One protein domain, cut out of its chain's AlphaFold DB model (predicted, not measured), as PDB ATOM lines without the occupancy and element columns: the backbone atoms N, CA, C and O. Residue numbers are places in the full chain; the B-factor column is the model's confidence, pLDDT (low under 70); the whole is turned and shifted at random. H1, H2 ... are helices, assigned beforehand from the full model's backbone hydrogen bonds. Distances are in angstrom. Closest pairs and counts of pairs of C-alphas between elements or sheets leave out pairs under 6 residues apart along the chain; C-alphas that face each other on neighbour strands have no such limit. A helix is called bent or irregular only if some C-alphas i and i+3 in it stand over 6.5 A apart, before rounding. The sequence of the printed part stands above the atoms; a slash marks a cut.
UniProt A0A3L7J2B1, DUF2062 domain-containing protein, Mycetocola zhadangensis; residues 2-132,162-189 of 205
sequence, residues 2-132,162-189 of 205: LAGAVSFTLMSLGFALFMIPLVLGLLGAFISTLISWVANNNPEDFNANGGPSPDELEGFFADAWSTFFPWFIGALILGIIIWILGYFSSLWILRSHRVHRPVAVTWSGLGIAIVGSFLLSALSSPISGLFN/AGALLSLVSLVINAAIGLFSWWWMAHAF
ATOM      1  N   LEU A   2       1.953  30.020 -15.428       60.25
ATOM      2  CA  LEU A   2       2.181  29.336 -16.722       60.25
ATOM      3  C   LEU A   2       0.925  28.702 -17.345       60.25
ATOM      4  O   LEU A   2       0.702  28.814 -18.543       60.25
ATOM      5  N   ALA A   3       0.063  28.129 -16.507       57.47
ATOM      6  CA  ALA A   3      -1.273  27.675 -16.882       57.47
ATOM      7  C   ALA A   3      -2.083  28.712 -17.675       57.47
ATOM      8  O   ALA A   3      -2.841  28.365 -18.573       57.47
ATOM      9  N   GLY A   4      -1.876  29.986 -17.331       59.38
ATOM     10  CA  GLY A   4      -2.591  31.107 -17.891       59.38
ATOM     11  C   GLY A   4      -2.293  31.319 -19.371       59.38
ATOM     12  O   GLY A   4      -3.175  31.371 -20.226       59.38
ATOM     13  N   ALA A   5      -0.994  31.368 -19.652       64.44
ATOM     14  CA  ALA A   5      -0.469  31.471 -21.001       64.44
ATOM     15  C   ALA A   5      -0.839  30.243 -21.834       64.44
ATOM     16  O   ALA A   5      -1.320  30.397 -22.950       64.44
ATOM     17  N   VAL A   6      -0.666  29.028 -21.304       74.12
ATOM     18  CA  VAL A   6      -0.858  27.798 -22.087       74.12
ATOM     19  C   VAL A   6      -2.320  27.600 -22.482       74.12
ATOM     20  O   VAL A   6      -2.605  27.418 -23.663       74.12
ATOM     21  N   SER A   7      -3.262  27.693 -21.540       74.81
ATOM     22  CA  SER A   7      -4.679  27.470 -21.853       74.81
ATOM     23  C   SER A   7      -5.265  28.582 -22.727       74.81
ATOM     24  O   SER A   7      -6.064  28.287 -23.611       74.81
ATOM     25  N   PHE A   8      -4.840  29.841 -22.545       72.38
ATOM     26  CA  PHE A   8      -5.260  30.937 -23.425       72.38
ATOM     27  C   PHE A   8      -4.679  30.794 -24.837       72.38
ATOM     28  O   PHE A   8      -5.391  30.993 -25.819       72.38
ATOM     29  N   THR A   9      -3.411  30.395 -24.956       75.81
ATOM     30  CA  THR A   9      -2.779  30.148 -26.263       75.81
ATOM     31  C   THR A   9      -3.463  28.982 -26.978       75.81
ATOM     32  O   THR A   9      -3.778  29.086 -28.155       75.81
ATOM     33  N   LEU A  10      -3.792  27.903 -26.261       80.88
ATOM     34  CA  LEU A  10      -4.549  26.778 -26.817       80.88
ATOM     35  C   LEU A  10      -5.964  27.190 -27.239       80.88
ATOM     36  O   LEU A  10      -6.379  26.876 -28.349       80.88
ATOM     37  N   MET A  11      -6.701  27.925 -26.401       80.38
ATOM     38  CA  MET A  11      -8.036  28.404 -26.774       80.38
ATOM     39  C   MET A  11      -7.984  29.364 -27.967       80.38
ATOM     40  O   MET A  11      -8.781  29.223 -28.885       80.38
ATOM     41  N   SER A  12      -7.052  30.317 -27.999       76.38
ATOM     42  CA  SER A  12      -6.928  31.257 -29.123       76.38
ATOM     43  C   SER A  12      -6.507  30.559 -30.416       76.38
ATOM     44  O   SER A  12      -7.087  30.839 -31.460       76.38
ATOM     45  N   LEU A  13      -5.579  29.600 -30.352       77.94
ATOM     46  CA  LEU A  13      -5.154  28.811 -31.509       77.94
ATOM     47  C   LEU A  13      -6.288  27.919 -32.020       77.94
ATOM     48  O   LEU A  13      -6.562  27.909 -33.218       77.94
ATOM     49  N   GLY A  14      -6.994  27.223 -31.125       79.00
ATOM     50  CA  GLY A  14      -8.164  26.424 -31.488       79.00
ATOM     51  C   GLY A  14      -9.277  27.273 -32.110       79.00
ATOM     52  O   GLY A  14      -9.851  26.896 -33.128       79.00
ATOM     53  N   PHE A  15      -9.520  28.465 -31.560       77.38
ATOM     54  CA  PHE A  15     -10.475  29.423 -32.116       77.38
ATOM     55  C   PHE A  15     -10.038  29.953 -33.486       77.38
ATOM     56  O   PHE A  15     -10.868  30.040 -34.382       77.38
ATOM     57  N   ALA A  16      -8.756  30.266 -33.681       75.38
ATOM     58  CA  ALA A  16      -8.233  30.707 -34.973       75.38
ATOM     59  C   ALA A  16      -8.354  29.603 -36.035       75.38
ATOM     60  O   ALA A  16      -8.869  29.858 -37.121       75.38
ATOM     61  N   LEU A  17      -7.961  28.367 -35.704       78.62
ATOM     62  CA  LEU A  17      -8.114  27.205 -36.588       78.62
ATOM     63  C   LEU A  17      -9.573  26.900 -36.929       78.62
ATOM     64  O   LEU A  17      -9.844  26.395 -38.008       78.62
ATOM     65  N   PHE A  18     -10.505  27.210 -36.030       77.56
ATOM     66  CA  PHE A  18     -11.936  27.087 -36.289       77.56
ATOM     67  C   PHE A  18     -12.475  28.243 -37.154       77.56
ATOM     68  O   PHE A  18     -13.179  28.009 -38.134       77.56
ATOM     69  N   MET A  19     -12.134  29.490 -36.819       75.38
ATOM     70  CA  MET A  19     -12.700  30.682 -37.458       75.38
ATOM     71  C   MET A  19     -12.113  30.976 -38.834       75.38
ATOM     72  O   MET A  19     -12.849  31.445 -39.694       75.38
ATOM     73  N   ILE A  20     -10.823  30.719 -39.069       78.38
ATOM     74  CA  ILE A  20     -10.183  31.015 -40.360       78.38
ATOM     75  C   ILE A  20     -10.860  30.235 -41.501       78.38
ATOM     76  O   ILE A  20     -11.325  30.884 -42.438       78.38
ATOM     77  N   PRO A  21     -11.015  28.895 -41.430       76.25
ATOM     78  CA  PRO A  21     -11.798  28.128 -42.399       76.25
ATOM     79  C   PRO A  21     -13.216  28.648 -42.586       76.25
ATOM     80  O   PRO A  21     -13.701  28.733 -43.708       76.25
ATOM     81  N   LEU A  22     -13.881  29.008 -41.486       76.25
ATOM     82  CA  LEU A  22     -15.271  29.449 -41.508       76.25
ATOM     83  C   LEU A  22     -15.419  30.791 -42.234       76.25
ATOM     84  O   LEU A  22     -16.286  30.932 -43.093       76.25
ATOM     85  N   VAL A  23     -14.551  31.759 -41.932       75.38
ATOM     86  CA  VAL A  23     -14.535  33.077 -42.579       75.38
ATOM     87  C   VAL A  23     -14.129  32.959 -44.044       75.38
ATOM     88  O   VAL A  23     -14.802  33.535 -44.894       75.38
ATOM     89  N   LEU A  24     -13.073  32.202 -44.352       76.00
ATOM     90  CA  LEU A  24     -12.641  31.976 -45.734       76.00
ATOM     91  C   LEU A  24     -13.724  31.275 -46.545       76.00
ATOM     92  O   LEU A  24     -13.984  31.667 -47.678       76.00
ATOM     93  N   GLY A  25     -14.393  30.284 -45.956       78.56
ATOM     94  CA  GLY A  25     -15.475  29.586 -46.624       78.56
ATOM     95  C   GLY A  25     -16.681  30.489 -46.887       78.56
ATOM     96  O   GLY A  25     -17.234  30.475 -47.984       78.56
ATOM     97  N   LEU A  26     -17.053  31.332 -45.920       76.94
ATOM     98  CA  LEU A  26     -18.145  32.295 -46.076       76.94
ATOM     99  C   LEU A  26     -17.802  33.365 -47.123       76.94
ATOM    100  O   LEU A  26     -18.627  33.666 -47.983       76.94
ATOM    101  N   LEU A  27     -16.576  33.892 -47.098       73.38
ATOM    102  CA  LEU A  27     -16.083  34.851 -48.087       73.38
ATOM    103  C   LEU A  27     -16.039  34.230 -49.490       73.38
ATOM    104  O   LEU A  27     -16.506  34.847 -50.441       73.38
ATOM    105  N   GLY A  28     -15.526  33.004 -49.617       77.06
ATOM    106  CA  GLY A  28     -15.478  32.272 -50.882       77.06
ATOM    107  C   GLY A  28     -16.875  32.012 -51.448       77.06
ATOM    108  O   GLY A  28     -17.111  32.251 -52.630       77.06
ATOM    109  N   ALA A  29     -17.825  31.609 -50.600       81.31
ATOM    110  CA  ALA A  29     -19.220  31.421 -50.993       81.31
ATOM    111  C   ALA A  29     -19.875  32.745 -51.416       81.31
ATOM    112  O   ALA A  29     -20.582  32.793 -52.422       81.31
ATOM    113  N   PHE A  30     -19.607  33.831 -50.688       83.25
ATOM    114  CA  PHE A  30     -20.099  35.165 -51.025       83.25
ATOM    115  C   PHE A  30     -19.559  35.655 -52.375       83.25
ATOM    116  O   PHE A  30     -20.343  36.073 -53.224       83.25
ATOM    117  N   ILE A  31     -18.243  35.557 -52.601       79.88
ATOM    118  CA  ILE A  31     -17.598  35.969 -53.858       79.88
ATOM    119  C   ILE A  31     -18.111  35.126 -55.029       79.88
ATOM    120  O   ILE A  31     -18.482  35.688 -56.056       79.88
ATOM    121  N   SER A  32     -18.188  33.803 -54.865       79.31
ATOM    122  CA  SER A  32     -18.730  32.900 -55.887       79.31
ATOM    123  C   SER A  32     -20.178  33.264 -56.235       79.31
ATOM    124  O   SER A  32     -20.496  33.443 -57.408       79.31
ATOM    125  N   THR A  33     -21.024  33.519 -55.232       83.62
ATOM    126  CA  THR A  33     -22.415  33.955 -55.445       83.62
ATOM    127  C   THR A  33     -22.490  35.290 -56.187       83.62
ATOM    128  O   THR A  33     -23.312  35.448 -57.088       83.62
ATOM    129  N   LEU A  34     -21.635  36.255 -55.832       83.50
ATOM    130  CA  LEU A  34     -21.602  37.573 -56.469       83.50
ATOM    131  C   LEU A  34     -21.177  37.464 -57.937       83.50
ATOM    132  O   LEU A  34     -21.838  38.037 -58.800       83.50
ATOM    133  N   ILE A  35     -20.120  36.704 -58.227       80.50
ATOM    134  CA  ILE A  35     -19.618  36.512 -59.594       80.50
ATOM    135  C   ILE A  35     -20.660  35.793 -60.452       80.50
ATOM    136  O   ILE A  35     -20.985  36.280 -61.533       80.50
ATOM    137  N   SER A  36     -21.247  34.699 -59.959       79.69
ATOM    138  CA  SER A  36     -22.312  33.988 -60.674       79.69
ATOM    139  C   SER A  36     -23.542  34.872 -60.896       79.69
ATOM    140  O   SER A  36     -24.161  34.818 -61.956       79.69
ATOM    141  N   TRP A  37     -23.891  35.729 -59.932       84.00
ATOM    142  CA  TRP A  37     -24.976  36.695 -60.100       84.00
ATOM    143  C   TRP A  37     -24.663  37.723 -61.195       84.00
ATOM    144  O   TRP A  37     -25.511  37.959 -62.054       84.00
ATOM    145  N   VAL A  38     -23.460  38.304 -61.221       82.81
ATOM    146  CA  VAL A  38     -23.065  39.267 -62.266       82.81
ATOM    147  C   VAL A  38     -23.049  38.605 -63.646       82.81
ATOM    148  O   VAL A  38     -23.632  39.154 -64.581       82.81
ATOM    149  N   ALA A  39     -22.446  37.418 -63.759       78.62
ATOM    150  CA  ALA A  39     -22.328  36.680 -65.015       78.62
ATOM    151  C   ALA A  39     -23.699  36.314 -65.612       78.62
ATOM    152  O   ALA A  39     -23.900  36.435 -66.819       78.62
ATOM    153  N   ASN A  40     -24.665  35.935 -64.769       81.31
ATOM    154  CA  ASN A  40     -26.011  35.573 -65.221       81.31
ATOM    155  C   ASN A  40     -26.874  36.780 -65.614       81.31
ATOM    156  O   ASN A  40     -27.746  36.646 -66.469       81.31
ATOM    157  N   ASN A  41     -26.676  37.945 -64.986       84.94
ATOM    158  CA  ASN A  41     -27.498  39.130 -65.256       84.94
ATOM    159  C   ASN A  41     -26.957  40.000 -66.400       84.94
ATOM    160  O   ASN A  41     -27.755  40.650 -67.067       84.94
ATOM    161  N   ASN A  42     -25.641  40.010 -66.647       83.75
ATOM    162  CA  ASN A  42     -25.019  40.807 -67.715       83.75
ATOM    163  C   ASN A  42     -24.042  39.961 -68.554       83.75
ATOM    164  O   ASN A  42     -22.834  40.218 -68.545       83.75
ATOM    165  N   PRO A  43     -24.534  38.943 -69.282       71.56
ATOM    166  CA  PRO A  43     -23.670  38.016 -70.011       71.56
ATOM    167  C   PRO A  43     -22.888  38.696 -71.146       71.56
ATOM    168  O   PRO A  43     -21.768  38.291 -71.447       71.56
ATOM    169  N   GLU A  44     -23.450  39.744 -71.757       76.44
ATOM    170  CA  GLU A  44     -22.834  40.459 -72.882       76.44
ATOM    171  C   GLU A  44     -21.607  41.274 -72.442       76.44
ATOM    172  O   GLU A  44     -20.549  41.162 -73.058       76.44
ATOM    173  N   ASP A  45     -21.700  42.001 -71.324       71.19
ATOM    174  CA  ASP A  45     -20.592  42.796 -70.771       71.19
ATOM    175  C   ASP A  45     -19.483  41.925 -70.167       71.19
ATOM    176  O   ASP A  45     -18.303  42.291 -70.184       71.19
ATOM    177  N   PHE A  46     -19.849  40.760 -69.627       66.94
ATOM    178  CA  PHE A  46     -18.902  39.838 -69.007       66.94
ATOM    179  C   PHE A  46     -18.012  39.153 -70.056       66.94
ATOM    180  O   PHE A  46     -16.792  39.093 -69.894       66.94
ATOM    181  N   ASN A  47     -18.606  38.714 -71.174       65.19
ATOM    182  CA  ASN A  47     -17.875  38.084 -72.279       65.19
ATOM    183  C   ASN A  47     -17.166  39.101 -73.190       65.19
ATOM    184  O   ASN A  47     -16.070  38.824 -73.677       65.19
ATOM    185  N   ALA A  48     -17.742  40.289 -73.417       62.06
ATOM    186  CA  ALA A  48     -17.146  41.303 -74.294       62.06
ATOM    187  C   ALA A  48     -15.801  41.846 -73.777       62.06
ATOM    188  O   ALA A  48     -14.964  42.271 -74.571       62.06
ATOM    189  N   ASN A  49     -15.564  41.786 -72.463       68.88
ATOM    190  CA  ASN A  49     -14.307  42.198 -71.836       68.88
ATOM    191  C   ASN A  49     -13.256  41.072 -71.752       68.88
ATOM    192  O   ASN A  49     -12.241  41.236 -71.076       68.88
ATOM    193  N   GLY A  50     -13.483  39.932 -72.418       68.25
ATOM    194  CA  GLY A  50     -12.575  38.781 -72.369       68.25
ATOM    195  C   GLY A  50     -12.572  38.065 -71.014       68.25
ATOM    196  O   GLY A  50     -11.570  37.452 -70.649       68.25
ATOM    197  N   GLY A  51     -13.664  38.182 -70.250       69.81
ATOM    198  CA  GLY A  51     -13.842  37.440 -69.009       69.81
ATOM    199  C   GLY A  51     -13.982  35.932 -69.262       69.81
ATOM    200  O   GLY A  51     -14.420  35.534 -70.343       69.81
ATOM    201  N   PRO A  52     -13.611  35.083 -68.286       71.00
ATOM    202  CA  PRO A  52     -13.829  33.642 -68.374       71.00
ATOM    203  C   PRO A  52     -15.320  33.329 -68.511       71.00
ATOM    204  O   PRO A  52     -16.171  34.017 -67.939       71.00
ATOM    205  N   SER A  53     -15.641  32.279 -69.260       76.38
ATOM    206  CA  SER A  53     -17.025  31.843 -69.425       76.38
ATOM    207  C   SER A  53     -17.631  31.391 -68.083       76.38
ATOM    208  O   SER A  53     -16.902  30.953 -67.184       76.38
ATOM    209  N   PRO A  54     -18.967  31.471 -67.912       76.56
ATOM    210  CA  PRO A  54     -19.631  31.000 -66.694       76.56
ATOM    211  C   PRO A  54     -19.281  29.546 -66.336       76.56
ATOM    212  O   PRO A  54     -19.059  29.249 -65.164       76.56
ATOM    213  N   ASP A  55     -19.145  28.678 -67.344       81.06
ATOM    214  CA  ASP A  55     -18.802  27.261 -67.175       81.06
ATOM    215  C   ASP A  55     -17.359  27.068 -66.666       81.06
ATOM    216  O   ASP A  55     -17.097  26.217 -65.812       81.06
ATOM    217  N   GLU A  56     -16.410  27.882 -67.142       80.56
ATOM    218  CA  GLU A  56     -15.019  27.870 -66.662       80.56
ATOM    219  C   GLU A  56     -14.916  28.361 -65.216       80.56
ATOM    220  O   GLU A  56     -14.159  27.802 -64.418       80.56
ATOM    221  N   LEU A  57     -15.696  29.386 -64.856       78.50
ATOM    222  CA  LEU A  57     -15.768  29.891 -63.486       78.50
ATOM    223  C   LEU A  57     -16.364  28.854 -62.536       78.50
ATOM    224  O   LEU A  57     -15.816  28.630 -61.456       78.50
ATOM    225  N   GLU A  58     -17.462  28.209 -62.929       81.81
ATOM    226  CA  GLU A  58     -18.080  27.149 -62.134       81.81
ATOM    227  C   GLU A  58     -17.114  25.974 -61.939       81.81
ATOM    228  O   GLU A  58     -16.935  25.513 -60.808       81.81
ATOM    229  N   GLY A  59     -16.411  25.562 -63.000       85.31
ATOM    230  CA  GLY A  59     -15.366  24.541 -62.931       85.31
ATOM    231  C   GLY A  59     -14.222  24.915 -61.985       85.31
ATOM    232  O   GLY A  59     -13.843  24.109 -61.134       85.31
ATOM    233  N   PHE A  60     -13.712  26.148 -62.069       81.81
ATOM    234  CA  PHE A  60     -12.664  26.652 -61.175       81.81
ATOM    235  C   PHE A  60     -13.105  26.646 -59.707       81.81
ATOM    236  O   PHE A  60     -12.375  26.157 -58.843       81.81
ATOM    237  N   PHE A  61     -14.301  27.164 -59.405       81.75
ATOM    238  CA  PHE A  61     -14.810  27.169 -58.034       81.75
ATOM    239  C   PHE A  61     -15.064  25.753 -57.526       81.75
ATOM    240  O   PHE A  61     -14.724  25.468 -56.379       81.75
ATOM    241  N   ALA A  62     -15.622  24.866 -58.350       86.19
ATOM    242  CA  ALA A  62     -15.851  23.475 -57.981       86.19
ATOM    243  C   ALA A  62     -14.537  22.752 -57.654       86.19
ATOM    244  O   ALA A  62     -14.464  22.051 -56.642       86.19
ATOM    245  N   ASP A  63     -13.489  22.963 -58.453       84.12
ATOM    246  CA  ASP A  63     -12.180  22.343 -58.242       84.12
ATOM    247  C   ASP A  63     -11.455  22.916 -57.012       84.12
ATOM    248  O   ASP A  63     -10.964  22.170 -56.156       84.12
ATOM    249  N   ALA A  64     -11.481  24.244 -56.848       79.50
ATOM    250  CA  ALA A  64     -10.943  24.911 -55.667       79.50
ATOM    251  C   ALA A  64     -11.656  24.429 -54.395       79.50
ATOM    252  O   ALA A  64     -11.009  24.002 -53.435       79.50
ATOM    253  N   TRP A  65     -12.991  24.428 -54.384       83.81
ATOM    254  CA  TRP A  65     -13.758  23.943 -53.242       83.81
ATOM    255  C   TRP A  65     -13.493  22.468 -52.973       83.81
ATOM    256  O   TRP A  65     -13.179  22.133 -51.838       83.81
ATOM    257  N   SER A  66     -13.528  21.598 -53.980       86.00
ATOM    258  CA  SER A  66     -13.221  20.171 -53.821       86.00
ATOM    259  C   SER A  66     -11.847  19.942 -53.180       86.00
ATOM    260  O   SER A  66     -11.713  19.150 -52.243       86.00
ATOM    261  N   THR A  67     -10.840  20.700 -53.618       85.06
ATOM    262  CA  THR A  67      -9.470  20.598 -53.106       85.06
ATOM    263  C   THR A  67      -9.351  21.082 -51.660       85.06
ATOM    264  O   THR A  67      -8.724  20.413 -50.836       85.06
ATOM    265  N   PHE A  68      -9.948  22.228 -51.314       80.56
ATOM    266  CA  PHE A  68      -9.782  22.844 -49.990       80.56
ATOM    267  C   PHE A  68     -10.790  22.358 -48.939       80.56
ATOM    268  O   PHE A  68     -10.509  22.423 -47.741       80.56
ATOM    269  N   PHE A  69     -11.949  21.840 -49.345       85.12
ATOM    270  CA  PHE A  69     -13.034  21.467 -48.436       85.12
ATOM    271  C   PHE A  69     -12.648  20.400 -47.395       85.12
ATOM    272  O   PHE A  69     -12.947  20.602 -46.214       85.12
ATOM    273  N   PRO A  70     -11.913  19.320 -47.739       86.81
ATOM    274  CA  PRO A  70     -11.440  18.356 -46.744       86.81
ATOM    275  C   PRO A  70     -10.508  18.992 -45.704       86.81
ATOM    276  O   PRO A  70     -10.607  18.688 -44.512       86.81
ATOM    277  N   TRP A  71      -9.639  19.911 -46.133       84.12
ATOM    278  CA  TRP A  71      -8.733  20.637 -45.244       84.12
ATOM    279  C   TRP A  71      -9.483  21.593 -44.324       84.12
ATOM    280  O   TRP A  71      -9.158  21.661 -43.140       84.12
ATOM    281  N   PHE A  72     -10.517  22.276 -44.825       82.94
ATOM    282  CA  PHE A  72     -11.379  23.110 -43.991       82.94
ATOM    283  C   PHE A  72     -12.068  22.292 -42.905       82.94
ATOM    284  O   PHE A  72     -12.033  22.688 -41.740       82.94
ATOM    285  N   ILE A  73     -12.628  21.132 -43.253       87.19
ATOM    286  CA  ILE A  73     -13.253  20.233 -42.275       87.19
ATOM    287  C   ILE A  73     -12.220  19.756 -41.247       87.19
ATOM    288  O   ILE A  73     -12.475  19.824 -40.043       87.19
ATOM    289  N   GLY A  74     -11.045  19.317 -41.702       87.38
ATOM    290  CA  GLY A  74      -9.966  18.869 -40.822       87.38
ATOM    291  C   GLY A  74      -9.508  19.959 -39.849       87.38
ATOM    292  O   GLY A  74      -9.424  19.716 -38.645       87.38
ATOM    293  N   ALA A  75      -9.279  21.175 -40.350       83.75
ATOM    294  CA  ALA A  75      -8.888  22.331 -39.546       83.75
ATOM    295  C   ALA A  75      -9.984  22.746 -38.554       83.75
ATOM    296  O   ALA A  75      -9.676  23.044 -37.401       83.75
ATOM    297  N   LEU A  76     -11.255  22.692 -38.962       83.50
ATOM    298  CA  LEU A  76     -12.401  23.012 -38.113       83.50
ATOM    299  C   LEU A  76     -12.508  22.018 -36.946       83.50
ATOM    300  O   LEU A  76     -12.584  22.433 -35.788       83.50
ATOM    301  N   ILE A  77     -12.444  20.713 -37.229       90.06
ATOM    302  CA  ILE A  77     -12.480  19.663 -36.199       90.06
ATOM    303  C   ILE A  77     -11.283  19.801 -35.252       90.06
ATOM    304  O   ILE A  77     -11.455  19.805 -34.031       90.06
ATOM    305  N   LEU A  78     -10.075  19.957 -35.799       89.50
ATOM    306  CA  LEU A  78      -8.856  20.119 -35.011       89.50
ATOM    307  C   LEU A  78      -8.916  21.377 -34.132       89.50
ATOM    308  O   LEU A  78      -8.576  21.320 -32.949       89.50
ATOM    309  N   GLY A  79      -9.400  22.490 -34.685       85.81
ATOM    310  CA  GLY A  79      -9.595  23.747 -33.972       85.81
ATOM    311  C   GLY A  79     -10.542  23.594 -32.786       85.81
ATOM    312  O   GLY A  79     -10.193  23.991 -31.673       85.81
ATOM    313  N   ILE A  80     -11.686  22.926 -32.978       88.56
ATOM    314  CA  ILE A  80     -12.637  22.626 -31.895       88.56
ATOM    315  C   ILE A  80     -11.985  21.761 -30.813       88.56
ATOM    316  O   ILE A  80     -12.105  22.077 -29.629       88.56
ATOM    317  N   ILE A  81     -11.273  20.694 -31.188       92.12
ATOM    318  CA  ILE A  81     -10.606  19.806 -30.224       92.12
ATOM    319  C   ILE A  81      -9.595  20.594 -29.385       92.12
ATOM    320  O   ILE A  81      -9.631  20.533 -28.154       92.12
ATOM    321  N   ILE A  82      -8.727  21.374 -30.031       89.44
ATOM    322  CA  ILE A  82      -7.715  22.191 -29.351       89.44
ATOM    323  C   ILE A  82      -8.378  23.244 -28.454       89.44
ATOM    324  O   ILE A  82      -7.941  23.448 -27.319       89.44
ATOM    325  N   TRP A  83      -9.460  23.872 -28.917       87.81
ATOM    326  CA  TRP A  83     -10.212  24.856 -28.142       87.81
ATOM    327  C   TRP A  83     -10.811  24.243 -26.871       87.81
ATOM    328  O   TRP A  83     -10.643  24.791 -25.777       87.81
ATOM    329  N   ILE A  84     -11.433  23.067 -26.991       89.56
ATOM    330  CA  ILE A  84     -11.998  22.312 -25.866       89.56
ATOM    331  C   ILE A  84     -10.897  21.900 -24.876       89.56
ATOM    332  O   ILE A  84     -11.070  22.054 -23.664       89.56
ATOM    333  N   LEU A  85      -9.749  21.421 -25.363       87.94
ATOM    334  CA  LEU A  85      -8.597  21.078 -24.519       87.94
ATOM    335  C   LEU A  85      -8.047  22.308 -23.781       87.94
ATOM    336  O   LEU A  85      -7.766  22.243 -22.579       87.94
ATOM    337  N   GLY A  86      -7.955  23.450 -24.464       85.12
ATOM    338  CA  GLY A  86      -7.605  24.734 -23.860       85.12
ATOM    339  C   GLY A  86      -8.577  25.119 -22.741       85.12
ATOM    340  O   GLY A  86      -8.152  25.423 -21.625       85.12
ATOM    341  N   TYR A  87      -9.881  25.000 -22.987       85.12
ATOM    342  CA  TYR A  87     -10.913  25.293 -21.995       85.12
ATOM    343  C   TYR A  87     -10.840  24.369 -20.769       85.12
ATOM    344  O   TYR A  87     -10.834  24.838 -19.627       85.12
ATOM    345  N   PHE A  88     -10.734  23.054 -20.975       88.56
ATOM    346  CA  PHE A  88     -10.651  22.111 -19.860       88.56
ATOM    347  C   PHE A  88      -9.362  22.262 -19.062       88.56
ATOM    348  O   PHE A  88      -9.422  22.215 -17.832       88.56
ATOM    349  N   SER A  89      -8.224  22.501 -19.722       85.31
ATOM    350  CA  SER A  89      -6.961  22.757 -19.020       85.31
ATOM    351  C   SER A  89      -7.075  23.972 -18.088       85.31
ATOM    352  O   SER A  89      -6.661  23.885 -16.931       85.31
ATOM    353  N   SER A  90      -7.758  25.041 -18.521       78.69
ATOM    354  CA  SER A  90      -8.046  26.210 -17.676       78.69
ATOM    355  C   SER A  90      -8.827  25.838 -16.413       78.69
ATOM    356  O   SER A  90      -8.423  26.166 -15.289       78.69
ATOM    357  N   LEU A  91      -9.925  25.093 -16.572       81.56
ATOM    358  CA  LEU A  91     -10.769  24.687 -15.447       81.56
ATOM    359  C   LEU A  91     -10.040  23.764 -14.470       81.56
ATOM    360  O   LEU A  91     -10.208  23.901 -13.256       81.56
ATOM    361  N   TRP A  92      -9.247  22.827 -14.989       84.06
ATOM    362  CA  TRP A  92      -8.509  21.864 -14.174       84.06
ATOM    363  C   TRP A  92      -7.497  22.570 -13.268       84.06
ATOM    364  O   TRP A  92      -7.423  22.298 -12.067       84.06
ATOM    365  N   ILE A  93      -6.798  23.564 -13.814       80.50
ATOM    366  CA  ILE A  93      -5.806  24.359 -13.084       80.50
ATOM    367  C   ILE A  93      -6.491  25.231 -12.025       80.50
ATOM    368  O   ILE A  93      -6.054  25.263 -10.872       80.50
ATOM    369  N   LEU A  94      -7.583  25.916 -12.371       77.31
ATOM    370  CA  LEU A  94      -8.296  26.768 -11.413       77.31
ATOM    371  C   LEU A  94      -8.907  25.961 -10.258       77.31
ATOM    372  O   LEU A  94      -8.906  26.427  -9.115       77.31
ATOM    373  N   ARG A  95      -9.370  24.735 -10.532       79.06
ATOM    374  CA  ARG A  95      -9.820  23.797  -9.494       79.06
ATOM    375  C   ARG A  95      -8.676  23.354  -8.581       79.06
ATOM    376  O   ARG A  95      -8.873  23.303  -7.369       79.06
ATOM    377  N   SER A  96      -7.482  23.108  -9.126       80.31
ATOM    378  CA  SER A  96      -6.296  22.734  -8.336       80.31
ATOM    379  C   SER A  96      -5.904  23.809  -7.304       80.31
ATOM    380  O   SER A  96      -5.469  23.486  -6.200       80.31
ATOM    381  N   HIS A  97      -6.158  25.089  -7.603       75.94
ATOM    382  CA  HIS A  97      -5.844  26.221  -6.721       75.94
ATOM    383  C   HIS A  97      -7.014  26.720  -5.846       75.94
ATOM    384  O   HIS A  97      -6.925  27.815  -5.292       75.94
ATOM    385  N   ARG A  98      -8.088  25.928  -5.680       76.56
ATOM    386  CA  ARG A  98      -9.246  26.226  -4.801       76.56
ATOM    387  C   ARG A  98      -9.941  27.573  -5.075       76.56
ATOM    388  O   ARG A  98     -10.421  28.228  -4.156       76.56
ATOM    389  N   VAL A  99     -10.018  27.999  -6.335       69.69
ATOM    390  CA  VAL A  99     -10.745  29.227  -6.704       69.69
ATOM    391  C   VAL A  99     -12.257  28.981  -6.626       69.69
ATOM    392  O   VAL A  99     -12.761  28.067  -7.274       69.69
ATOM    393  N   HIS A 100     -12.995  29.825  -5.893       69.88
ATOM    394  CA  HIS A 100     -14.430  29.633  -5.624       69.88
ATOM    395  C   HIS A 100     -15.348  29.708  -6.867       69.88
ATOM    396  O   HIS A 100     -16.500  29.288  -6.792       69.88
ATOM    397  N   ARG A 101     -14.876  30.202  -8.029       77.62
ATOM    398  CA  ARG A 101     -15.652  30.280  -9.292       77.62
ATOM    399  C   ARG A 101     -14.767  30.142 -10.549       77.62
ATOM    400  O   ARG A 101     -14.540  31.130 -11.249       77.62
ATOM    401  N   PRO A 102     -14.277  28.934 -10.886       76.06
ATOM    402  CA  PRO A 102     -13.311  28.742 -11.976       76.06
ATOM    403  C   PRO A 102     -13.882  29.091 -13.362       76.06
ATOM    404  O   PRO A 102     -13.184  29.635 -14.216       76.06
ATOM    405  N   VAL A 103     -15.176  28.833 -13.577       80.94
ATOM    406  CA  VAL A 103     -15.858  29.114 -14.849       80.94
ATOM    407  C   VAL A 103     -15.970  30.622 -15.084       80.94
ATOM    408  O   VAL A 103     -15.575  31.100 -16.141       80.94
ATOM    409  N   ALA A 104     -16.421  31.385 -14.081       79.94
ATOM    410  CA  ALA A 104     -16.544  32.841 -14.190       79.94
ATOM    411  C   ALA A 104     -15.189  33.507 -14.479       79.94
ATOM    412  O   ALA A 104     -15.105  34.374 -15.340       79.94
ATOM    413  N   VAL A 105     -14.112  33.055 -13.825       75.62
ATOM    414  CA  VAL A 105     -12.757  33.576 -14.071       75.62
ATOM    415  C   VAL A 105     -12.296  33.310 -15.505       75.62
ATOM    416  O   VAL A 105     -11.728  34.202 -16.129       75.62
ATOM    417  N   THR A 106     -12.567  32.116 -16.042       76.88
ATOM    418  CA  THR A 106     -12.177  31.757 -17.417       76.88
ATOM    419  C   THR A 106     -12.903  32.627 -18.443       76.88
ATOM    420  O   THR A 106     -12.267  33.195 -19.328       76.88
ATOM    421  N   TRP A 107     -14.222  32.791 -18.296       82.25
ATOM    422  CA  TRP A 107     -15.030  33.601 -19.215       82.25
ATOM    423  C   TRP A 107     -14.681  35.082 -19.159       82.25
ATOM    424  O   TRP A 107     -14.512  35.718 -20.198       82.25
ATOM    425  N   SER A 108     -14.517  35.631 -17.960       80.25
ATOM    426  CA  SER A 108     -14.151  37.034 -17.821       80.25
ATOM    427  C   SER A 108     -12.717  37.297 -18.296       80.25
ATOM    428  O   SER A 108     -12.466  38.320 -18.927       80.25
ATOM    429  N   GLY A 109     -11.788  36.361 -18.065       73.44
ATOM    430  CA  GLY A 109     -10.423  36.440 -18.590       73.44
ATOM    431  C   GLY A 109     -10.381  36.431 -20.120       73.44
ATOM    432  O   GLY A 109      -9.655  37.230 -20.714       73.44
ATOM    433  N   LEU A 110     -11.210  35.591 -20.750       75.94
ATOM    434  CA  LEU A 110     -11.377  35.531 -22.202       75.94
ATOM    435  C   LEU A 110     -11.973  36.832 -22.757       75.94
ATOM    436  O   LEU A 110     -11.440  37.375 -23.720       75.94
ATOM    437  N   GLY A 111     -13.011  37.380 -22.119       76.25
ATOM    438  CA  GLY A 111     -13.605  38.660 -22.518       76.25
ATOM    439  C   GLY A 111     -12.607  39.822 -22.468       76.25
ATOM    440  O   GLY A 111     -12.485  40.576 -23.432       76.25
ATOM    441  N   ILE A 112     -11.831  39.929 -21.386       76.88
ATOM    442  CA  ILE A 112     -10.779  40.952 -21.255       76.88
ATOM    443  C   ILE A 112      -9.695  40.755 -22.320       76.88
ATOM    444  O   ILE A 112      -9.232  41.731 -22.906       76.88
ATOM    445  N   ALA A 113      -9.300  39.512 -22.595       70.62
ATOM    446  CA  ALA A 113      -8.281  39.231 -23.597       70.62
ATOM    447  C   ALA A 113      -8.744  39.582 -25.021       70.62
ATOM    448  O   ALA A 113      -7.950  40.110 -25.795       70.62
ATOM    449  N   ILE A 114     -10.027  39.377 -25.346       71.94
ATOM    450  CA  ILE A 114     -10.619  39.832 -26.614       71.94
ATOM    451  C   ILE A 114     -10.515  41.355 -26.727       71.94
ATOM    452  O   ILE A 114      -9.991  41.859 -27.717       71.94
ATOM    453  N   VAL A 115     -10.957  42.094 -25.705       75.31
ATOM    454  CA  VAL A 115     -10.883  43.565 -25.705       75.31
ATOM    455  C   VAL A 115      -9.429  44.044 -25.789       75.31
ATOM    456  O   VAL A 115      -9.125  44.963 -26.547       75.31
ATOM    457  N   GLY A 116      -8.514  43.388 -25.070       72.38
ATOM    458  CA  GLY A 116      -7.079  43.657 -25.145       72.38
ATOM    459  C   GLY A 116      -6.509  43.436 -26.547       72.38
ATOM    460  O   GLY A 116      -5.738  44.263 -27.025       72.38
ATOM    461  N   SER A 117      -6.936  42.375 -27.234       65.50
ATOM    462  CA  SER A 117      -6.549  42.088 -28.620       65.50
ATOM    463  C   SER A 117      -7.073  43.142 -29.602       65.50
ATOM    464  O   SER A 117      -6.337  43.584 -30.487       65.50
ATOM    465  N   PHE A 118      -8.303  43.630 -29.407       72.88
ATOM    466  CA  PHE A 118      -8.846  44.747 -30.189       72.88
ATOM    467  C   PHE A 118      -8.060  46.041 -29.970       72.88
ATOM    468  O   PHE A 118      -7.716  46.715 -30.938       72.88
ATOM    469  N   LEU A 119      -7.734  46.371 -28.717       72.75
ATOM    470  CA  LEU A 119      -6.921  47.545 -28.400       72.75
ATOM    471  C   LEU A 119      -5.526  47.443 -29.019       72.75
ATOM    472  O   LEU A 119      -5.047  48.408 -29.604       72.75
ATOM    473  N   LEU A 120      -4.893  46.272 -28.954       69.75
ATOM    474  CA  LEU A 120      -3.603  46.037 -29.603       69.75
ATOM    475  C   LEU A 120      -3.686  46.135 -31.123       69.75
ATOM    476  O   LEU A 120      -2.793  46.722 -31.722       69.75
ATOM    477  N   SER A 121      -4.757  45.633 -31.735       62.69
ATOM    478  CA  SER A 121      -5.003  45.794 -33.175       62.69
ATOM    479  C   SER A 121      -5.199  47.264 -33.565       62.69
ATOM    480  O   SER A 121      -4.700  47.714 -34.593       62.69
ATOM    481  N   ALA A 122      -5.881  48.045 -32.724       70.62
ATOM    482  CA  ALA A 122      -6.055  49.478 -32.942       70.62
ATOM    483  C   ALA A 122      -4.731  50.252 -32.783       70.62
ATOM    484  O   ALA A 122      -4.455  51.170 -33.552       70.62
ATOM    485  N   LEU A 123      -3.892  49.857 -31.821       69.38
ATOM    486  CA  LEU A 123      -2.582  50.466 -31.571       69.38
ATOM    487  C   LEU A 123      -1.511  50.030 -32.581       69.38
ATOM    488  O   LEU A 123      -0.566  50.778 -32.821       69.38
ATOM    489  N   SER A 124      -1.643  48.847 -33.184       60.06
ATOM    490  CA  SER A 124      -0.713  48.357 -34.204       60.06
ATOM    491  C   SER A 124      -0.963  48.975 -35.579       60.06
ATOM    492  O   SER A 124      -0.028  49.060 -36.365       60.06
ATOM    493  N   SER A 125      -2.164  49.491 -35.860       52.59
ATOM    494  CA  SER A 125      -2.503  50.175 -37.119       52.59
ATOM    495  C   SER A 125      -1.504  51.277 -37.546       52.59
ATOM    496  O   SER A 125      -1.015  51.209 -38.676       52.59
ATOM    497  N   PRO A 126      -1.107  52.241 -36.686       58.69
ATOM    498  CA  PRO A 126      -0.085  53.232 -37.045       58.69
ATOM    499  C   PRO A 126       1.330  52.639 -37.185       58.69
ATOM    500  O   PRO A 126       2.137  53.155 -37.955       58.69
ATOM    501  N   ILE A 127       1.635  51.539 -36.488       53.81
ATOM    502  CA  ILE A 127       2.941  50.857 -36.547       53.81
ATOM    503  C   ILE A 127       3.069  50.033 -37.835       53.81
ATOM    504  O   ILE A 127       4.129  50.026 -38.455       53.81
ATOM    505  N   SER A 128       1.986  49.405 -38.296       49.50
ATOM    506  CA  SER A 128       1.923  48.705 -39.582       49.50
ATOM    507  C   SER A 128       2.159  49.657 -40.757       49.50
ATOM    508  O   SER A 128       2.843  49.287 -41.706       49.50
ATOM    509  N   GLY A 129       1.684  50.906 -40.666       52.34
ATOM    510  CA  GLY A 129       2.016  51.965 -41.630       52.34
ATOM    511  C   GLY A 129       3.507  52.332 -41.646       52.34
ATOM    512  O   GLY A 129       4.038  52.701 -42.688       52.34
ATOM    513  N   LEU A 130       4.198  52.164 -40.516       48.34
ATOM    514  CA  LEU A 130       5.638  52.390 -40.361       48.34
ATOM    515  C   LEU A 130       6.472  51.199 -40.864       48.34
ATOM    516  O   LEU A 130       7.546  51.396 -41.422       48.34
ATOM    517  N   PHE A 131       5.966  49.968 -40.738       47.25
ATOM    518  CA  PHE A 131       6.572  48.769 -41.337       47.25
ATOM    519  C   PHE A 131       6.320  48.647 -42.845       47.25
ATOM    520  O   PHE A 131       7.097  47.986 -43.530       47.25
ATOM    521  N   ASN A 132       5.311  49.338 -43.383       47.56
ATOM    522  CA  ASN A 132       5.095  49.457 -44.828       47.56
ATOM    523  C   ASN A 132       6.157  50.326 -45.540       47.56
ATOM    524  O   ASN A 132       6.141  50.438 -46.758       47.56
ATOM    525  N   ALA A 162       8.587  35.999 -43.185       54.22
ATOM    526  CA  ALA A 162       8.151  37.196 -42.466       54.22
ATOM    527  C   ALA A 162       6.757  37.007 -41.843       54.22
ATOM    528  O   ALA A 162       6.549  37.361 -40.682       54.22
ATOM    529  N   GLY A 163       5.828  36.378 -42.571       55.03
ATOM    530  CA  GLY A 163       4.502  36.018 -42.067       55.03
ATOM    531  C   GLY A 163       4.567  35.073 -40.866       55.03
ATOM    532  O   GLY A 163       3.875  35.292 -39.869       55.03
ATOM    533  N   ALA A 164       5.443  34.067 -40.902       52.34
ATOM    534  CA  ALA A 164       5.659  33.142 -39.792       52.34
ATOM    535  C   ALA A 164       6.263  33.844 -38.565       52.34
ATOM    536  O   ALA A 164       5.786  33.641 -37.448       52.34
ATOM    537  N   LEU A 165       7.260  34.716 -38.757       56.72
ATOM    538  CA  LEU A 165       7.870  35.483 -37.668       56.72
ATOM    539  C   LEU A 165       6.860  36.436 -37.011       56.72
ATOM    540  O   LEU A 165       6.736  36.462 -35.787       56.72
ATOM    541  N   LEU A 166       6.096  37.180 -37.813       63.31
ATOM    542  CA  LEU A 166       5.044  38.069 -37.315       63.31
ATOM    543  C   LEU A 166       3.933  37.286 -36.604       63.31
ATOM    544  O   LEU A 166       3.427  37.736 -35.575       63.31
ATOM    545  N   SER A 167       3.606  36.085 -37.089       56.94
ATOM    546  CA  SER A 167       2.658  35.183 -36.425       56.94
ATOM    547  C   SER A 167       3.177  34.710 -35.067       56.94
ATOM    548  O   SER A 167       2.419  34.693 -34.100       56.94
ATOM    549  N   LEU A 168       4.472  34.393 -34.952       59.56
ATOM    550  CA  LEU A 168       5.106  34.038 -33.678       59.56
ATOM    551  C   LEU A 168       5.114  35.212 -32.696       59.56
ATOM    552  O   LEU A 168       4.795  35.031 -31.523       59.56
ATOM    553  N   VAL A 169       5.423  36.423 -33.159       66.62
ATOM    554  CA  VAL A 169       5.363  37.630 -32.320       66.62
ATOM    555  C   VAL A 169       3.930  37.889 -31.852       66.62
ATOM    556  O   VAL A 169       3.703  38.112 -30.663       66.62
ATOM    557  N   SER A 170       2.949  37.779 -32.750       63.66
ATOM    558  CA  SER A 170       1.525  37.901 -32.415       63.66
ATOM    559  C   SER A 170       1.080  36.848 -31.394       63.66
ATOM    560  O   SER A 170       0.359  37.165 -30.443       63.66
ATOM    561  N   LEU A 171       1.571  35.612 -31.527       65.00
ATOM    562  CA  LEU A 171       1.324  34.526 -30.580       65.00
ATOM    563  C   LEU A 171       1.886  34.855 -29.192       65.00
ATOM    564  O   LEU A 171       1.188  34.690 -28.193       65.00
ATOM    565  N   VAL A 172       3.123  35.356 -29.122       67.94
ATOM    566  CA  VAL A 172       3.771  35.754 -27.862       67.94
ATOM    567  C   VAL A 172       3.017  36.907 -27.199       67.94
ATOM    568  O   VAL A 172       2.773  36.863 -25.992       67.94
ATOM    569  N   ILE A 173       2.598  37.907 -27.976       70.12
ATOM    570  CA  ILE A 173       1.809  39.039 -27.476       70.12
ATOM    571  C   ILE A 173       0.464  38.545 -26.927       70.12
ATOM    572  O   ILE A 173       0.111  38.879 -25.797       70.12
ATOM    573  N   ASN A 174      -0.254  37.692 -27.663       65.00
ATOM    574  CA  ASN A 174      -1.505  37.099 -27.181       65.00
ATOM    575  C   ASN A 174      -1.299  36.289 -25.896       65.00
ATOM    576  O   ASN A 174      -2.049  36.451 -24.932       65.00
ATOM    577  N   ALA A 175      -0.254  35.462 -25.843       63.75
ATOM    578  CA  ALA A 175       0.084  34.695 -24.649       63.75
ATOM    579  C   ALA A 175       0.354  35.609 -23.438       63.75
ATOM    580  O   ALA A 175      -0.090  35.302 -22.328       63.75
ATOM    581  N   ALA A 176       1.024  36.748 -23.647       69.62
ATOM    582  CA  ALA A 176       1.291  37.736 -22.605       69.62
ATOM    583  C   ALA A 176       0.006  38.416 -22.095       69.62
ATOM    584  O   ALA A 176      -0.179  38.516 -20.879       69.62
ATOM    585  N   ILE A 177      -0.912  38.815 -22.986       72.19
ATOM    586  CA  ILE A 177      -2.225  39.373 -22.604       72.19
ATOM    587  C   ILE A 177      -3.016  38.349 -21.794       72.19
ATOM    588  O   ILE A 177      -3.547  38.680 -20.733       72.19
ATOM    589  N   GLY A 178      -3.085  37.106 -22.278       64.00
ATOM    590  CA  GLY A 178      -3.785  36.024 -21.594       64.00
ATOM    591  C   GLY A 178      -3.225  35.796 -20.195       64.00
ATOM    592  O   GLY A 178      -3.979  35.730 -19.224       64.00
ATOM    593  N   LEU A 179      -1.897  35.763 -20.067       70.25
ATOM    594  CA  LEU A 179      -1.225  35.613 -18.779       70.25
ATOM    595  C   LEU A 179      -1.512  36.790 -17.837       70.25
ATOM    596  O   LEU A 179      -1.794  36.558 -16.661       70.25
ATOM    597  N   PHE A 180      -1.484  38.028 -18.336       71.88
ATOM    598  CA  PHE A 180      -1.740  39.225 -17.532       71.88
ATOM    599  C   PHE A 180      -3.207  39.342 -17.097       71.88
ATOM    600  O   PHE A 180      -3.484  39.559 -15.918       71.88
ATOM    601  N   SER A 181      -4.149  39.117 -18.018       71.81
ATOM    602  CA  SER A 181      -5.595  39.090 -17.747       71.81
ATOM    603  C   SER A 181      -5.921  38.076 -16.649       71.81
ATOM    604  O   SER A 181      -6.629  38.361 -15.680       71.81
ATOM    605  N   TRP A 182      -5.317  36.895 -16.737       65.31
ATOM    606  CA  TRP A 182      -5.573  35.832 -15.781       65.31
ATOM    607  C   TRP A 182      -4.874  36.053 -14.438       65.31
ATOM    608  O   TRP A 182      -5.448  35.742 -13.392       65.31
ATOM    609  N   TRP A 183      -3.668  36.630 -14.448       75.75
ATOM    610  CA  TRP A 183      -2.992  37.100 -13.238       75.75
ATOM    611  C   TRP A 183      -3.853  38.118 -12.489       75.75
ATOM    612  O   TRP A 183      -4.095  37.956 -11.290       75.75
ATOM    613  N   TRP A 184      -4.376  39.108 -13.213       74.75
ATOM    614  CA  TRP A 184      -5.239  40.150 -12.670       74.75
ATOM    615  C   TRP A 184      -6.501  39.562 -12.032       74.75
ATOM    616  O   TRP A 184      -6.820  39.861 -10.882       74.75
ATOM    617  N   MET A 185      -7.177  38.643 -12.726       69.94
ATOM    618  CA  MET A 185      -8.404  38.021 -12.218       69.94
ATOM    619  C   MET A 185      -8.158  37.088 -11.033       69.94
ATOM    620  O   MET A 185      -8.923  37.101 -10.069       69.94
ATOM    621  N   ALA A 186      -7.071  36.318 -11.049       67.56
ATOM    622  CA  ALA A 186      -6.687  35.504  -9.900       67.56
ATOM    623  C   ALA A 186      -6.386  36.367  -8.663       67.56
ATOM    624  O   ALA A 186      -6.634  35.930  -7.539       67.56
ATOM    625  N   HIS A 187      -5.875  37.586  -8.854       75.31
ATOM    626  CA  HIS A 187      -5.656  38.531  -7.764       75.31
ATOM    627  C   HIS A 187      -6.967  39.170  -7.280       75.31
ATOM    628  O   HIS A 187      -7.196  39.245  -6.075       75.31
ATOM    629  N   ALA A 188      -7.853  39.564  -8.199       71.94
ATOM    630  CA  ALA A 188      -9.137  40.189  -7.880       71.94
ATOM    631  C   ALA A 188     -10.104  39.250  -7.132       71.94
ATOM    632  O   ALA A 188     -10.848  39.702  -6.265       71.94
ATOM    633  N   PHE A 189     -10.075  37.948  -7.438       66.56
ATOM    634  CA  PHE A 189     -10.936  36.936  -6.810       66.56
ATOM    635  C   PHE A 189     -10.271  36.154  -5.670       66.56
ATOM    636  O   PHE A 189     -10.845  35.179  -5.181       66.56
TER     637      PHE A 189
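This is residues 2 to 132 and 162 to 189 of the 205 residues of the protein "DUF2062 domain-containing protein" of Mycetocola zhadangensis (UniProt A0A3L7J2B1). Two long helices, H1 and the bent H3, run side by side in opposite ways as a long narrow pair, with the small H2 in the turn at one end; near the other end H4 and H5 pack on them and cross each other. Residues 121 to 132 and 162 to 169 stick out. The printed part has 159 residues with five named helices, H1 to H5 in order, and no named strand: all helix. It is loose, with a radius of gyration of the C-alphas of 21.7 A, and spans 70 by 38 by 27 A.

Find C-alpha 2 at (2.181, 29.336, -16.722); from there H1, residues 2 to 41, runs 57.7 A to C-alpha 41 at (-27.498, 39.130, -65.256). Next come H2, residues 43 to 48, and H3, residues 54 to 96. H3 was assigned as one helix by its hydrogen bonds but is bent, with C-alphas 67 and 70 7.0 A apart: look for arms H3a, residues 54 to 67, and H3b, residues 70 to 96, 39.0 A long. H4, residues 102 to 131, spans 40.7 A, and H5, residues 162 to 188, runs 38.8 A to C-alpha 188 at (-9.137, 40.189, -7.880).

H1 touches H3b with residues 3 to 22 alone, opposite ways at a shallow tilt of 28 degrees; look at the closest C-alphas, Gly 14 and Gly 79, 3.9 A apart. H5 touches H4 at a steep tilt of 40 degrees, closest at the C-alphas of Gly 109 and Ser 181, 5.6 A. Every O i to N i+4 pair is within hydrogen-bond range in H2, H3a, H3b and H5, against 34 of 36 in H1 and 24 of 26 in H4.

The C-alphas of Ala 48 and Arg 98, the two farthest apart, are 71.5 A apart. Residues 133 to 161 are not printed, and C-alphas 132 and 162 are 12.9 A apart across this cut. Mean pLDDT of the printed part is 74.6; look for values under 70 at, among others, residues 123 to 132 and 162 to 172.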